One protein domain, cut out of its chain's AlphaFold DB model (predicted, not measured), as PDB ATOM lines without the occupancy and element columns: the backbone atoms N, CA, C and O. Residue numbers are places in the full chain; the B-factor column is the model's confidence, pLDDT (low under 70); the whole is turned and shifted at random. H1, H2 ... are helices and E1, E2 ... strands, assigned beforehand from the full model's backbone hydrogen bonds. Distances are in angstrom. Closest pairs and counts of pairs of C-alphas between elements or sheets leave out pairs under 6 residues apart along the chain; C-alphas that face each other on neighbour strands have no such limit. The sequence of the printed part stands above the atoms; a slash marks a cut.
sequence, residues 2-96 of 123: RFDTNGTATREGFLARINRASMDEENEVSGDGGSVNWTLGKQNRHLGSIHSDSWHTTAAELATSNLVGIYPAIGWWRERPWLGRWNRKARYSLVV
ATOM      1  N   ARG A   2      17.651  17.346  -9.250       82.62
ATOM      2  CA  ARG A   2      18.048  17.961  -7.979       82.62
ATOM      3  C   ARG A   2      16.818  18.555  -7.296       82.62
ATOM      4  O   ARG A   2      15.812  18.830  -7.949       82.62
ATOM      5  N   PHE A   3      16.914  18.724  -5.984       85.62
ATOM      6  CA  PHE A   3      15.902  19.388  -5.176       85.62
ATOM      7  C   PHE A   3      16.561  20.451  -4.298       85.62
ATOM      8  O   PHE A   3      17.747  20.355  -3.969       85.62
ATOM      9  N   ASP A   4      15.808  21.483  -3.952       86.12
ATOM     10  CA  ASP A   4      16.199  22.490  -2.970       86.12
ATOM     11  C   ASP A   4      14.945  23.084  -2.323       86.12
ATOM     12  O   ASP A   4      13.839  22.935  -2.844       86.12
ATOM     13  N   THR A   5      15.110  23.761  -1.196       86.81
ATOM     14  CA  THR A   5      14.027  24.474  -0.504       86.81
ATOM     15  C   THR A   5      14.331  25.962  -0.455       86.81
ATOM     16  O   THR A   5      15.483  26.354  -0.635       86.81
ATOM     17  N   ASN A   6      13.333  26.812  -0.224       86.19
ATOM     18  CA  ASN A   6      13.552  28.260  -0.180       86.19
ATOM     19  C   ASN A   6      14.316  28.744   1.058       86.19
ATOM     20  O   ASN A   6      14.933  29.806   0.977       86.19
ATOM     21  N   GLY A   7      14.307  28.001   2.169       85.31
ATOM     22  CA  GLY A   7      14.888  28.480   3.422       85.31
ATOM     23  C   GLY A   7      14.216  29.784   3.851       85.31
ATOM     24  O   GLY A   7      12.997  29.857   3.935       85.31
ATOM     25  N   THR A   8      15.010  30.833   4.048       82.94
ATOM     26  CA  THR A   8      14.528  32.185   4.379       82.94
ATOM     27  C   THR A   8      14.275  33.068   3.150       82.94
ATOM     28  O   THR A   8      13.879  34.226   3.290       82.94
ATOM     29  N   ALA A   9      14.519  32.563   1.937       82.12
ATOM     30  CA  ALA A   9      14.368  33.346   0.718       82.12
ATOM     31  C   ALA A   9      12.893  33.566   0.353       82.12
ATOM     32  O   ALA A   9      12.041  32.683   0.515       82.12
ATOM     33  N   THR A  10      12.610  34.733  -0.235       85.94
ATOM     34  CA  THR A  10      11.314  35.013  -0.861       85.94
ATOM     35  C   THR A  10      11.087  34.091  -2.057       85.94
ATOM     36  O   THR A  10      12.028  33.563  -2.656       85.94
ATOM     37  N   ARG A  11       9.821  33.924  -2.455       85.62
ATOM     38  CA  ARG A  11       9.450  33.087  -3.605       85.62
ATOM     39  C   ARG A  11      10.214  33.467  -4.876       85.62
ATOM     40  O   ARG A  11      10.680  32.585  -5.587       85.62
ATOM     41  N   GLU A  12      10.338  34.757  -5.168       87.44
ATOM     42  CA  GLU A  12      11.004  35.252  -6.379       87.44
ATOM     43  C   GLU A  12      12.507  34.972  -6.338       87.44
ATOM     44  O   GLU A  12      13.065  34.455  -7.307       87.44
ATOM     45  N   GLY A  13      13.148  35.224  -5.190       85.81
ATOM     46  CA  GLY A  13      14.557  34.894  -4.980       85.81
ATOM     47  C   GLY A  13      14.815  33.392  -5.094       85.81
ATOM     48  O   GLY A  13      15.797  32.970  -5.706       85.81
ATOM     49  N   PHE A  14      13.893  32.574  -4.581       85.56
ATOM     50  CA  PHE A  14      13.957  31.125  -4.711       85.56
ATOM     51  C   PHE A  14      13.830  30.665  -6.167       85.56
ATOM     52  O   PHE A  14      14.665  29.894  -6.634       85.56
ATOM     53  N   LEU A  15      12.850  31.176  -6.918       86.00
ATOM     54  CA  LEU A  15      12.685  30.847  -8.338       86.00
ATOM     55  C   LEU A  15      13.908  31.259  -9.164       86.00
ATOM     56  O   LEU A  15      14.394  30.471  -9.973       86.00
ATOM     57  N   ALA A  16      14.453  32.456  -8.926       86.06
ATOM     58  CA  ALA A  16      15.680  32.910  -9.573       86.06
ATOM     59  C   ALA A  16      16.867  31.982  -9.256       86.06
ATOM     60  O   ALA A  16      17.639  31.631 -10.154       86.06
ATOM     61  N   ARG A  17      16.987  31.522  -8.001       83.44
ATOM     62  CA  ARG A  17      18.023  30.566  -7.584       83.44
ATOM     63  C   ARG A  17      17.871  29.212  -8.269       83.44
ATOM     64  O   ARG A  17      18.866  28.700  -8.774       83.44
ATOM     65  N   ILE A  18      16.660  28.657  -8.320       84.50
ATOM     66  CA  ILE A  18      16.375  27.380  -8.992       84.50
ATOM     67  C   ILE A  18      16.660  27.477 -10.491       84.50
ATOM     68  O   ILE A  18      17.321  26.601 -11.045       84.50
ATOM     69  N   ASN A  19      16.226  28.561 -11.140       83.00
ATOM     70  CA  ASN A  19      16.481  28.780 -12.562       83.00
ATOM     71  C   ASN A  19      17.984  28.826 -12.850       83.00
ATOM     72  O   ASN A  19      18.449  28.121 -13.743       83.00
ATOM     73  N   ARG A  20      18.757  29.567 -12.049       81.62
ATOM     74  CA  ARG A  20      20.222  29.598 -12.169       81.62
ATOM     75  C   ARG A  20      20.847  28.220 -11.929       81.62
ATOM     76  O   ARG A  20      21.632  27.759 -12.746       81.62
ATOM     77  N   ALA A  21      20.428  27.516 -10.877       77.69
ATOM     78  CA  ALA A  21      20.915  26.168 -10.563       77.69
ATOM     79  C   ALA A  21      20.551  25.110 -11.627       77.69
ATOM     80  O   ALA A  21      21.176  24.053 -11.683       77.69
ATOM     81  N   SER A  22      19.540  25.371 -12.462       74.88
ATOM     82  CA  SER A  22      19.175  24.515 -13.598       74.88
ATOM     83  C   SER A  22      20.006  24.770 -14.863       74.88
ATOM     84  O   SER A  22      19.942  23.960 -15.793       74.88
ATOM     85  N   MET A  23      20.746  25.887 -14.909       71.50
ATOM     86  CA  MET A  23      21.549  26.332 -16.056       71.50
ATOM     87  C   MET A  23      23.049  26.077 -15.882       71.50
ATOM     88  O   MET A  23      23.709  25.799 -16.879       71.50
ATOM     89  N   ASP A  24      23.551  26.080 -14.647       65.38
ATOM     90  CA  ASP A  24      24.969  25.854 -14.355       65.38
ATOM     91  C   ASP A  24      25.198  24.448 -13.771       65.38
ATOM     92  O   ASP A  24      24.642  24.082 -12.732       65.38
ATOM     93  N   GLU A  25      26.010  23.634 -14.457       57.62
ATOM     94  CA  GLU A  25      26.390  22.286 -14.001       57.62
ATOM     95  C   GLU A  25      27.594  22.325 -13.037       57.62
ATOM     96  O   GLU A  25      27.659  21.515 -12.110       57.62
ATOM     97  N   GLU A  26      28.493  23.301 -13.228       48.78
ATOM     98  CA  GLU A  26      29.823  23.389 -12.600       48.78
ATOM     99  C   GLU A  26      29.913  24.415 -11.459       48.78
ATOM    100  O   GLU A  26      30.608  24.181 -10.472       48.78
ATOM    101  N   ASN A  27      29.157  25.513 -11.528       44.25
ATOM    102  CA  ASN A  27      29.037  26.419 -10.395       44.25
ATOM    103  C   ASN A  27      27.897  25.938  -9.511       44.25
ATOM    104  O   ASN A  27      26.719  26.229  -9.742       44.25
ATOM    105  N   GLU A  28      28.260  25.226  -8.443       48.47
ATOM    106  CA  GLU A  28      27.470  25.298  -7.227       48.47
ATOM    107  C   GLU A  28      27.146  26.769  -7.010       48.47
ATOM    108  O   GLU A  28      28.040  27.596  -6.855       48.47
ATOM    109  N   VAL A  29      25.863  27.117  -7.044       45.31
ATOM    110  CA  VAL A  29      25.436  28.417  -6.556       45.31
ATOM    111  C   VAL A  29      25.726  28.390  -5.053       45.31
ATOM    112  O   VAL A  29      24.856  28.077  -4.233       45.31
ATOM    113  N   SER A  30      26.964  28.719  -4.691       43.66
ATOM    114  CA  SER A  30      27.410  29.285  -3.422       43.66
ATOM    115  C   SER A  30      26.812  30.689  -3.319       43.66
ATOM    116  O   SER A  30      27.474  31.707  -3.180       43.66
ATOM    117  N   GLY A  31      25.489  30.746  -3.464       41.31
ATOM    118  CA  GLY A  31      24.692  31.875  -3.056       41.31
ATOM    119  C   GLY A  31      24.490  31.720  -1.566       41.31
ATOM    120  O   GLY A  31      23.643  30.934  -1.145       41.31
ATOM    121  N   ASP A  32      25.260  32.493  -0.816       40.69
ATOM    122  CA  ASP A  32      25.247  32.733   0.634       40.69
ATOM    123  C   ASP A  32      23.872  33.168   1.208       40.69
ATOM    124  O   ASP A  32      23.730  33.536   2.365       40.69
ATOM    125  N   GLY A  33      22.808  33.136   0.400       43.59
ATOM    126  CA  GLY A  33      21.475  33.608   0.752       43.59
ATOM    127  C   GLY A  33      20.435  32.501   0.649       43.59
ATOM    128  O   GLY A  33      19.878  32.254  -0.425       43.59
ATOM    129  N   GLY A  34      20.141  31.855   1.777       51.59
ATOM    130  CA  GLY A  34      18.880  31.145   1.999       51.59
ATOM    131  C   GLY A  34      18.833  29.671   1.598       51.59
ATOM    132  O   GLY A  34      17.741  29.176   1.326       51.59
ATOM    133  N   SER A  35      19.960  28.962   1.481       64.06
ATOM    134  CA  SER A  35      19.916  27.491   1.470       64.06
ATOM    135  C   SER A  35      20.031  26.973   2.891       64.06
ATOM    136  O   SER A  35      20.853  27.463   3.657       64.06
ATOM    137  N   VAL A  36      19.212  25.991   3.236       75.00
ATOM    138  CA  VAL A  36      19.212  25.427   4.584       75.00
ATOM    139  C   VAL A  36      20.431  24.530   4.795       75.00
ATOM    140  O   VAL A  36      21.012  24.004   3.841       75.00
ATOM    141  N   ASN A  37      20.814  24.375   6.060       81.56
ATOM    142  CA  ASN A  37      21.943  23.567   6.504       81.56
ATOM    143  C   ASN A  37      21.611  22.073   6.434       81.56
ATOM    144  O   ASN A  37      21.285  21.424   7.428       81.56
ATOM    145  N   TRP A  38      21.669  21.546   5.219       84.50
ATOM    146  CA  TRP A  38      21.568  20.124   4.939       84.50
ATOM    147  C   TRP A  38      22.671  19.318   5.643       84.50
ATOM    148  O   TRP A  38      23.822  19.750   5.687       84.50
ATOM    149  N   THR A  39      22.335  18.133   6.158       84.81
ATOM    150  CA  THR A  39      23.253  17.272   6.918       84.81
ATOM    151  C   THR A  39      24.295  16.607   6.019       84.81
ATOM    152  O   THR A  39      25.467  16.570   6.383       84.81
ATOM    153  N   LEU A  40      23.898  16.087   4.851       80.06
ATOM    154  CA  LEU A  40      24.838  15.486   3.892       80.06
ATOM    155  C   LEU A  40      25.513  16.553   3.025       80.06
ATOM    156  O   LEU A  40      26.647  16.375   2.572       80.06
ATOM    157  N   GLY A  41      24.819  17.670   2.816       75.38
ATOM    158  CA  GLY A  41      25.299  18.795   2.032       75.38
ATOM    159  C   GLY A  41      25.071  18.610   0.532       75.38
ATOM    160  O   GLY A  41      24.832  17.511   0.022       75.38
ATOM    161  N   LYS A  42      25.161  19.725  -0.205       68.12
ATOM    162  CA  LYS A  42      24.794  19.800  -1.630       68.12
ATOM    163  C   LYS A  42      25.559  18.816  -2.522       68.12
ATOM    164  O   LYS A  42      24.975  18.329  -3.487       68.12
ATOM    165  N   GLN A  43      26.799  18.481  -2.168       68.00
ATOM    166  CA  GLN A  43      27.642  17.579  -2.953       68.00
ATOM    167  C   GLN A  43      27.330  16.095  -2.724       68.00
ATOM    168  O   GLN A  43      27.220  15.329  -3.681       68.00
ATOM    169  N   ASN A  44      27.111  15.673  -1.475       73.94
ATOM    170  CA  ASN A  44      26.941  14.248  -1.166       73.94
ATOM    171  C   ASN A  44      25.497  13.754  -1.343       73.94
ATOM    172  O   ASN A  44      25.272  12.564  -1.553       73.94
ATOM    173  N   ARG A  45      24.506  14.651  -1.324       76.31
ATOM    174  CA  ARG A  45      23.076  14.304  -1.457       76.31
ATOM    175  C   ARG A  45      22.628  13.898  -2.867       76.31
ATOM    176  O   ARG A  45      21.459  13.584  -3.091       76.31
ATOM    177  N   HIS A  46      23.517  13.997  -3.855       73.44
ATOM    178  CA  HIS A  46      23.226  13.746  -5.273       73.44
ATOM    179  C   HIS A  46      23.933  12.497  -5.821       73.44
ATOM    180  O   HIS A  46      24.036  12.327  -7.036       73.44
ATOM    181  N   LEU A  47      24.416  11.623  -4.936       72.19
ATOM    182  CA  LEU A  47      25.122  10.403  -5.308       72.19
ATOM    183  C   LEU A  47      24.137   9.264  -5.615       72.19
ATOM    184  O   LEU A  47      23.407   8.795  -4.746       72.19
ATOM    185  N   GLY A  48      24.154   8.780  -6.860       74.56
ATOM    186  CA  GLY A  48      23.365   7.626  -7.302       74.56
ATOM    187  C   GLY A  48      21.987   7.980  -7.869       74.56
ATOM    188  O   GLY A  48      21.772   9.054  -8.423       74.56
ATOM    189  N   SER A  49      21.050   7.028  -7.812       76.06
ATOM    190  CA  SER A  49      19.689   7.194  -8.359       76.06
ATOM    191  C   SER A  49      18.692   7.793  -7.365       76.06
ATOM    192  O   SER A  49      17.623   8.242  -7.774       76.06
ATOM    193  N   ILE A  50      19.031   7.795  -6.075       82.50
ATOM    194  CA  ILE A  50      18.204   8.335  -4.998       82.50
ATOM    195  C   ILE A  50      18.907   9.574  -4.467       82.50
ATOM    196  O   ILE A  50      20.055   9.509  -4.045       82.50
ATOM    197  N   HIS A  51      18.209  10.704  -4.509       85.75
ATOM    198  CA  HIS A  51      18.702  11.957  -3.963       85.75
ATOM    199  C   HIS A  51      17.963  12.184  -2.649       85.75
ATOM    200  O   HIS A  51      16.744  12.347  -2.661       85.75
ATOM    201  N   SER A  52      18.686  12.158  -1.537       86.12
ATOM    202  CA  SER A  52      18.116  12.253  -0.194       86.12
ATOM    203  C   SER A  52      19.011  13.118   0.671       86.12
ATOM    204  O   SER A  52      20.232  13.041   0.561       86.12
ATOM    205  N   ASP A  53      18.398  13.924   1.526       87.38
ATOM    206  CA  ASP A  53      19.096  14.715   2.528       87.38
ATOM    207  C   ASP A  53      18.152  15.001   3.693       87.38
ATOM    208  O   ASP A  53      16.928  14.972   3.538       87.38
ATOM    209  N   SER A  54      18.728  15.270   4.854       88.12
ATOM    210  CA  SER A  54      18.008  15.660   6.061       88.12
ATOM    211  C   SER A  54      18.534  17.001   6.536       88.12
ATOM    212  O   SER A  54      19.666  17.375   6.251       88.12
ATOM    213  N   TRP A  55      17.735  17.726   7.297       88.25
ATOM    214  CA  TRP A  55      18.231  18.831   8.103       88.25
ATOM    215  C   TRP A  55      17.599  18.749   9.483       88.25
ATOM    216  O   TRP A  55      16.569  18.097   9.661       88.25
ATOM    217  N   HIS A  56      18.179  19.444  10.452       87.81
ATOM    218  CA  HIS A  56      17.569  19.635  11.761       87.81
ATOM    219  C   HIS A  56      17.462  21.134  12.027       87.81
ATOM    220  O   HIS A  56      18.435  21.863  11.852       87.81
ATOM    221  N   THR A  57      16.271  21.605  12.379       85.81
ATOM    222  CA  THR A  57      15.959  23.037  12.478       85.81
ATOM    223  C   THR A  57      14.797  23.252  13.441       85.81
ATOM    224  O   THR A  57      14.102  22.304  13.815       85.81
ATOM    225  N   THR A  58      14.587  24.495  13.862       87.75
ATOM    226  CA  THR A  58      13.453  24.850  14.717       87.75
ATOM    227  C   THR A  58      12.144  24.877  13.926       87.75
ATOM    228  O   THR A  58      12.129  25.085  12.712       87.75
ATOM    229  N   ALA A  59      11.009  24.722  14.614       84.12
ATOM    230  CA  ALA A  59       9.697  24.814  13.970       84.12
ATOM    231  C   ALA A  59       9.463  26.182  13.298       84.12
ATOM    232  O   ALA A  59       8.836  26.248  12.243       84.12
ATOM    233  N   ALA A  60      10.000  27.261  13.879       85.75
ATOM    234  CA  ALA A  60       9.895  28.610  13.326       85.75
ATOM    235  C   ALA A  60      10.638  28.741  11.986       85.75
ATOM    236  O   ALA A  60      10.083  29.249  11.015       85.75
ATOM    237  N   GLU A  61      11.864  28.227  11.904       84.00
ATOM    238  CA  GLU A  61      12.642  28.207  10.662       84.00
ATOM    239  C   GLU A  61      12.011  27.281   9.614       84.00
ATOM    240  O   GLU A  61      11.895  27.660   8.445       84.00
ATOM    241  N   LEU A  62      11.515  26.107  10.024       86.25
ATOM    242  CA  LEU A  62      10.804  25.197   9.124       86.25
ATOM    243  C   LEU A  62       9.565  25.868   8.515       86.25
ATOM    244  O   LEU A  62       9.330  25.734   7.316       86.25
ATOM    245  N   ALA A  63       8.812  26.633   9.312       84.94
ATOM    246  CA  ALA A  63       7.638  27.368   8.844       84.94
ATOM    247  C   ALA A  63       7.978  28.437   7.790       84.94
ATOM    248  O   ALA A  63       7.163  28.700   6.906       84.94
ATOM    249  N   THR A  64       9.179  29.026   7.838       85.31
ATOM    250  CA  THR A  64       9.638  29.957   6.790       85.31
ATOM    251  C   THR A  64      10.029  29.254   5.488       85.31
ATOM    252  O   THR A  64       9.883  29.826   4.406       85.31
ATOM    253  N   SER A  65      10.449  27.988   5.568       84.75
ATOM    254  CA  SER A  65      10.897  27.203   4.419       84.75
ATOM    255  C   SER A  65       9.777  26.340   3.823       84.75
ATOM    256  O   SER A  65       9.886  25.114   3.739       84.75
ATOM    257  N   ASN A  66       8.695  26.975   3.382       85.00
ATOM    258  CA  ASN A  66       7.483  26.311   2.900       85.00
ATOM    259  C   ASN A  66       7.474  25.951   1.399       85.00
ATOM    260  O   ASN A  66       6.461  25.458   0.900       85.00
ATOM    261  N   LEU A  67       8.555  26.205   0.655       87.12
ATOM    262  CA  LEU A  67       8.644  25.897  -0.774       87.12
ATOM    263  C   LEU A  67       9.711  24.838  -1.045       87.12
ATOM    264  O   LEU A  67      10.851  24.953  -0.596       87.12
ATOM    265  N   VAL A  68       9.348  23.848  -1.864       88.12
ATOM    266  CA  VAL A  68      10.260  22.834  -2.402       88.12
ATOM    267  C   VAL A  68      10.324  22.989  -3.918       88.12
ATOM    268  O   VAL A  68       9.300  23.017  -4.598       88.12
ATOM    269  N   GLY A  69      11.537  23.097  -4.449       86.94
ATOM    270  CA  GLY A  69      11.822  23.206  -5.873       86.94
ATOM    271  C   GLY A  69      12.519  21.950  -6.369       86.94
ATOM    272  O   GLY A  69      13.515  21.521  -5.789       86.94
ATOM    273  N   ILE A  70      12.016  21.374  -7.459       85.88
ATOM    274  CA  ILE A  70      12.619  20.221  -8.134       85.88
ATOM    275  C   ILE A  70      12.991  20.652  -9.539       85.88
ATOM    276  O   ILE A  70      12.172  21.217 -10.262       85.88
ATOM    277  N   TYR A  71      14.228  20.376  -9.931       83.12
ATOM    278  CA  TYR A  71      14.748  20.782 -11.229       83.12
ATOM    279  C   TYR A  71      15.658  19.701 -11.821       83.12
ATOM    280  O   TYR A  71      16.289  18.920 -11.096       83.12
ATOM    281  N   PRO A  72      15.722  19.582 -13.156       77.94
ATOM    282  CA  PRO A  72      16.677  18.686 -13.784       77.94
ATOM    283  C   PRO A  72      18.100  19.183 -13.512       77.94
ATOM    284  O   PRO A  72      18.381  20.374 -13.607       77.94
ATOM    285  N   ALA A  73      19.003  18.252 -13.200       73.88
ATOM    286  CA  ALA A  73      20.420  18.533 -13.371       73.88
ATOM    287  C   ALA A  73      20.717  18.437 -14.862       73.88
ATOM    288  O   ALA A  73      20.235  17.516 -15.535       73.88
ATOM    289  N   ILE A  74      21.503  19.382 -15.353       69.25
ATOM    290  CA  ILE A  74      22.158  19.242 -16.643       69.25
ATOM    291  C   ILE A  74      23.072  18.029 -16.532       69.25
ATOM    292  O   ILE A  74      23.605  17.750 -15.464       69.25
ATOM    293  N   GLY A  75      23.121  17.241 -17.592       64.25
ATOM    294  CA  GLY A  75      24.068  16.153 -17.705       64.25
ATOM    295  C   GLY A  75      24.503  16.034 -19.151       64.25
ATOM    296  O   GLY A  75      23.796  16.492 -20.057       64.25
ATOM    297  N   TRP A  76      25.601  15.315 -19.365       64.06
ATOM    298  CA  TRP A  76      26.239  15.046 -20.664       64.06
ATOM    299  C   TRP A  76      25.296  14.614 -21.811       64.06
ATOM    300  O   TRP A  76      25.668  14.654 -22.983       64.06
ATOM    301  N   TRP A  77      24.083  14.146 -21.502       62.09
ATOM    302  CA  TRP A  77      23.081  13.703 -22.472       62.09
ATOM    303  C   TRP A  77      22.260  14.848 -23.088       62.09
ATOM    304  O   TRP A  77      21.702  14.656 -24.169       62.09
ATOM    305  N   ARG A  78      22.159  16.015 -22.428       63.53
ATOM    306  CA  ARG A  78      21.412  17.184 -22.931       63.53
ATOM    307  C   ARG A  78      22.194  17.937 -24.007       63.53
ATOM    308  O   ARG A  78      21.599  18.415 -24.964       63.53
ATOM    309  N   GLU A  79      23.519  17.970 -23.887       67.75
ATOM    310  CA  GLU A  79      24.441  18.661 -24.806       67.75
ATOM    311  C   GLU A  79      24.674  17.923 -26.131       67.75
ATOM    312  O   GLU A  79      25.501  18.321 -26.946       67.75
ATOM    313  N   ARG A  80      23.946  16.827 -26.364       71.56
ATOM    314  CA  ARG A  80      24.059  16.002 -27.567       71.56
ATOM    315  C   ARG A  80      22.759  16.086 -28.366       71.56
ATOM    316  O   ARG A  80      21.891  15.224 -28.194       71.56
ATOM    317  N   PRO A  81      22.604  17.092 -29.251       69.56
ATOM    318  CA  PRO A  81      21.377  17.310 -30.021       69.56
ATOM    319  C   PRO A  81      20.911  16.062 -30.782       69.56
ATOM    320  O   PRO A  81      19.715  15.784 -30.850       69.56
ATOM    321  N   TRP A  82      21.858  15.256 -31.273       73.25
ATOM    322  CA  TRP A  82      21.595  14.031 -32.032       73.25
ATOM    323  C   TRP A  82      20.933  12.910 -31.219       73.25
ATOM    324  O   TRP A  82      20.413  11.964 -31.800       73.25
ATOM    325  N   LEU A  83      20.930  12.988 -29.883       72.44
ATOM    326  CA  LEU A  83      20.214  12.022 -29.049       72.44
ATOM    327  C   LEU A  83      18.704  12.289 -29.010       72.44
ATOM    328  O   LEU A  83      17.970  11.425 -28.536       72.44
ATOM    329  N   GLY A  84      18.234  13.474 -29.428       66.00
ATOM    330  CA  GLY A  84      16.806  13.828 -29.425       66.00
ATOM    331  C   GLY A  84      16.136  13.738 -28.044       66.00
ATOM    332  O   GLY A  84      14.913  13.673 -27.944       66.00
ATOM    333  N   ARG A  85      16.923  13.692 -26.960       66.25
ATOM    334  CA  ARG A  85      16.434  13.416 -25.598       66.25
ATOM    335  C   ARG A  85      16.005  14.659 -24.820       66.25
ATOM    336  O   ARG A  85      15.473  14.509 -23.726       66.25
ATOM    337  N   TRP A  86      16.171  15.854 -25.383       66.38
ATOM    338  CA  TRP A  86      15.876  17.132 -24.725       66.38
ATOM    339  C   TRP A  86      14.402  17.293 -24.301       66.38
ATOM    340  O   TRP A  86      14.143  17.954 -23.304       66.38
ATOM    341  N   ASN A  87      13.452  16.643 -24.992       69.00
ATOM    342  CA  ASN A  87      12.013  16.717 -24.687       69.00
ATOM    343  C   ASN A  87      11.459  15.481 -23.946       69.00
ATOM    344  O   ASN A  87      10.261  15.189 -23.993       69.00
ATOM    345  N   ARG A  88      12.312  14.670 -23.306       72.75
ATOM    346  CA  ARG A  88      11.823  13.503 -22.557       72.75
ATOM    347  C   ARG A  88      11.259  13.915 -21.199       72.75
ATOM    348  O   ARG A  88      11.953  14.504 -20.378       72.75
ATOM    349  N   LYS A  89      10.025  13.487 -20.926       75.50
ATOM    350  CA  LYS A  89       9.431  13.546 -19.585       75.50
ATOM    351  C   LYS A  89      10.116  12.522 -18.675       75.50
ATOM    352  O   LYS A  89      10.136  11.332 -18.989       75.50
ATOM    353  N   ALA A  90      10.654  12.978 -17.548       77.06
ATOM    354  CA  ALA A  90      11.188  12.114 -16.501       77.06
ATOM    355  C   ALA A  90      10.141  11.949 -15.392       77.06
ATOM    356  O   ALA A  90       9.617  12.936 -14.882       77.06
ATOM    357  N   ARG A  91       9.830  10.701 -15.023       83.69
ATOM    358  CA  ARG A  91       8.982  10.419 -13.858       83.69
ATOM    359  C   ARG A  91       9.821  10.550 -12.593       83.69
ATOM    360  O   ARG A  91      10.940  10.042 -12.556       83.69
ATOM    361  N   TYR A  92       9.271  11.194 -11.575       84.56
ATOM    362  CA  TYR A  92       9.871  11.274 -10.250       84.56
ATOM    363  C   TYR A  92       8.803  11.153  -9.174       84.56
ATOM    364  O   TYR A  92       7.622  11.387  -9.424       84.56
ATOM    365  N   SER A  93       9.254  10.803  -7.979       86.75
ATOM    366  CA  SER A  93       8.484  10.863  -6.745       86.75
ATOM    367  C   SER A  93       9.244  11.740  -5.761       86.75
ATOM    368  O   SER A  93      10.452  11.566  -5.597       86.75
ATOM    369  N   LEU A  94       8.544  12.668  -5.116       87.81
ATOM    370  CA  LEU A  94       9.065  13.412  -3.976       87.81
ATOM    371  C   LEU A  94       8.474  12.801  -2.709       87.81
ATOM    372  O   LEU A  94       7.258  12.662  -2.606       87.81
ATOM    373  N   VAL A  95       9.337  12.463  -1.756       88.94
ATOM    374  CA  VAL A  95       8.936  12.056  -0.409       88.94
ATOM    375  C   VAL A  95       9.505  13.087   0.552       88.94
ATOM    376  O   VAL A  95      10.695  13.389   0.493       88.94
ATOM    377  N   VAL A  96       8.647  13.644   1.403       87.56
ATOM    378  CA  VAL A  96       9.030  14.591   2.453       87.56
ATOM    379  C   VAL A  96       8.576  14.007   3.778       87.56
ATOM    380  O   VAL A  96       7.405  13.661   3.928       87.56
TER     381      VAL A  96
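AT A GLANCE: This is residues 2 to 96 of the 123 residues of an uncharacterized protein of Firmicutes bacterium (UniProt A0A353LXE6). There is little regular structure: a small two-stranded antiparallel sheet, E1 and E2, has H1 near it and long loops around it. H3 lies towards one end of the long axis, and residues 79 to 84 stick out at the other. The printed part has 95 residues, 29 in named elements, in the order E1, H1, H2, H3, E2, of mixed class. It is only just compact, close to loose, with a radius of gyration of the C-alphas of 14.5 A and spans of 49 by 25 by 21 A.

IN THESE COORDINATES: E1 is residues 2 to 5, beginning with C-alpha 2 at (18.048, 17.961, -7.979), and E2 is residues 68 to 71, ending with C-alpha 71 at (14.748, 20.782, -11.229). H1 is 11 to 21, 15.1 A long; H2 is 41 to 44 and H3 59 to 64.

HOW THE PARTS SIT: E1 and E2 are antiparallel at 156 degrees, with N 2 and O 71 2.8 A apart, within hydrogen-bond range. The closest C-alphas of H1 and E2, Ile 18 and Gly 69, are 6.9 A apart. H1, H2 and H3 are apart from each other. Every O i to N i+4 pair is within range in H1 and H3; H2 is too short for one.

THE WHOLE: The farthest C-alphas, Ala 60 and Trp 82, are 49.1 A apart. The printed part has no cut; links H1 to H2 and H2 to H3 are long. The model's pLDDT is under 70 at 25 residues, among them 24 to 35.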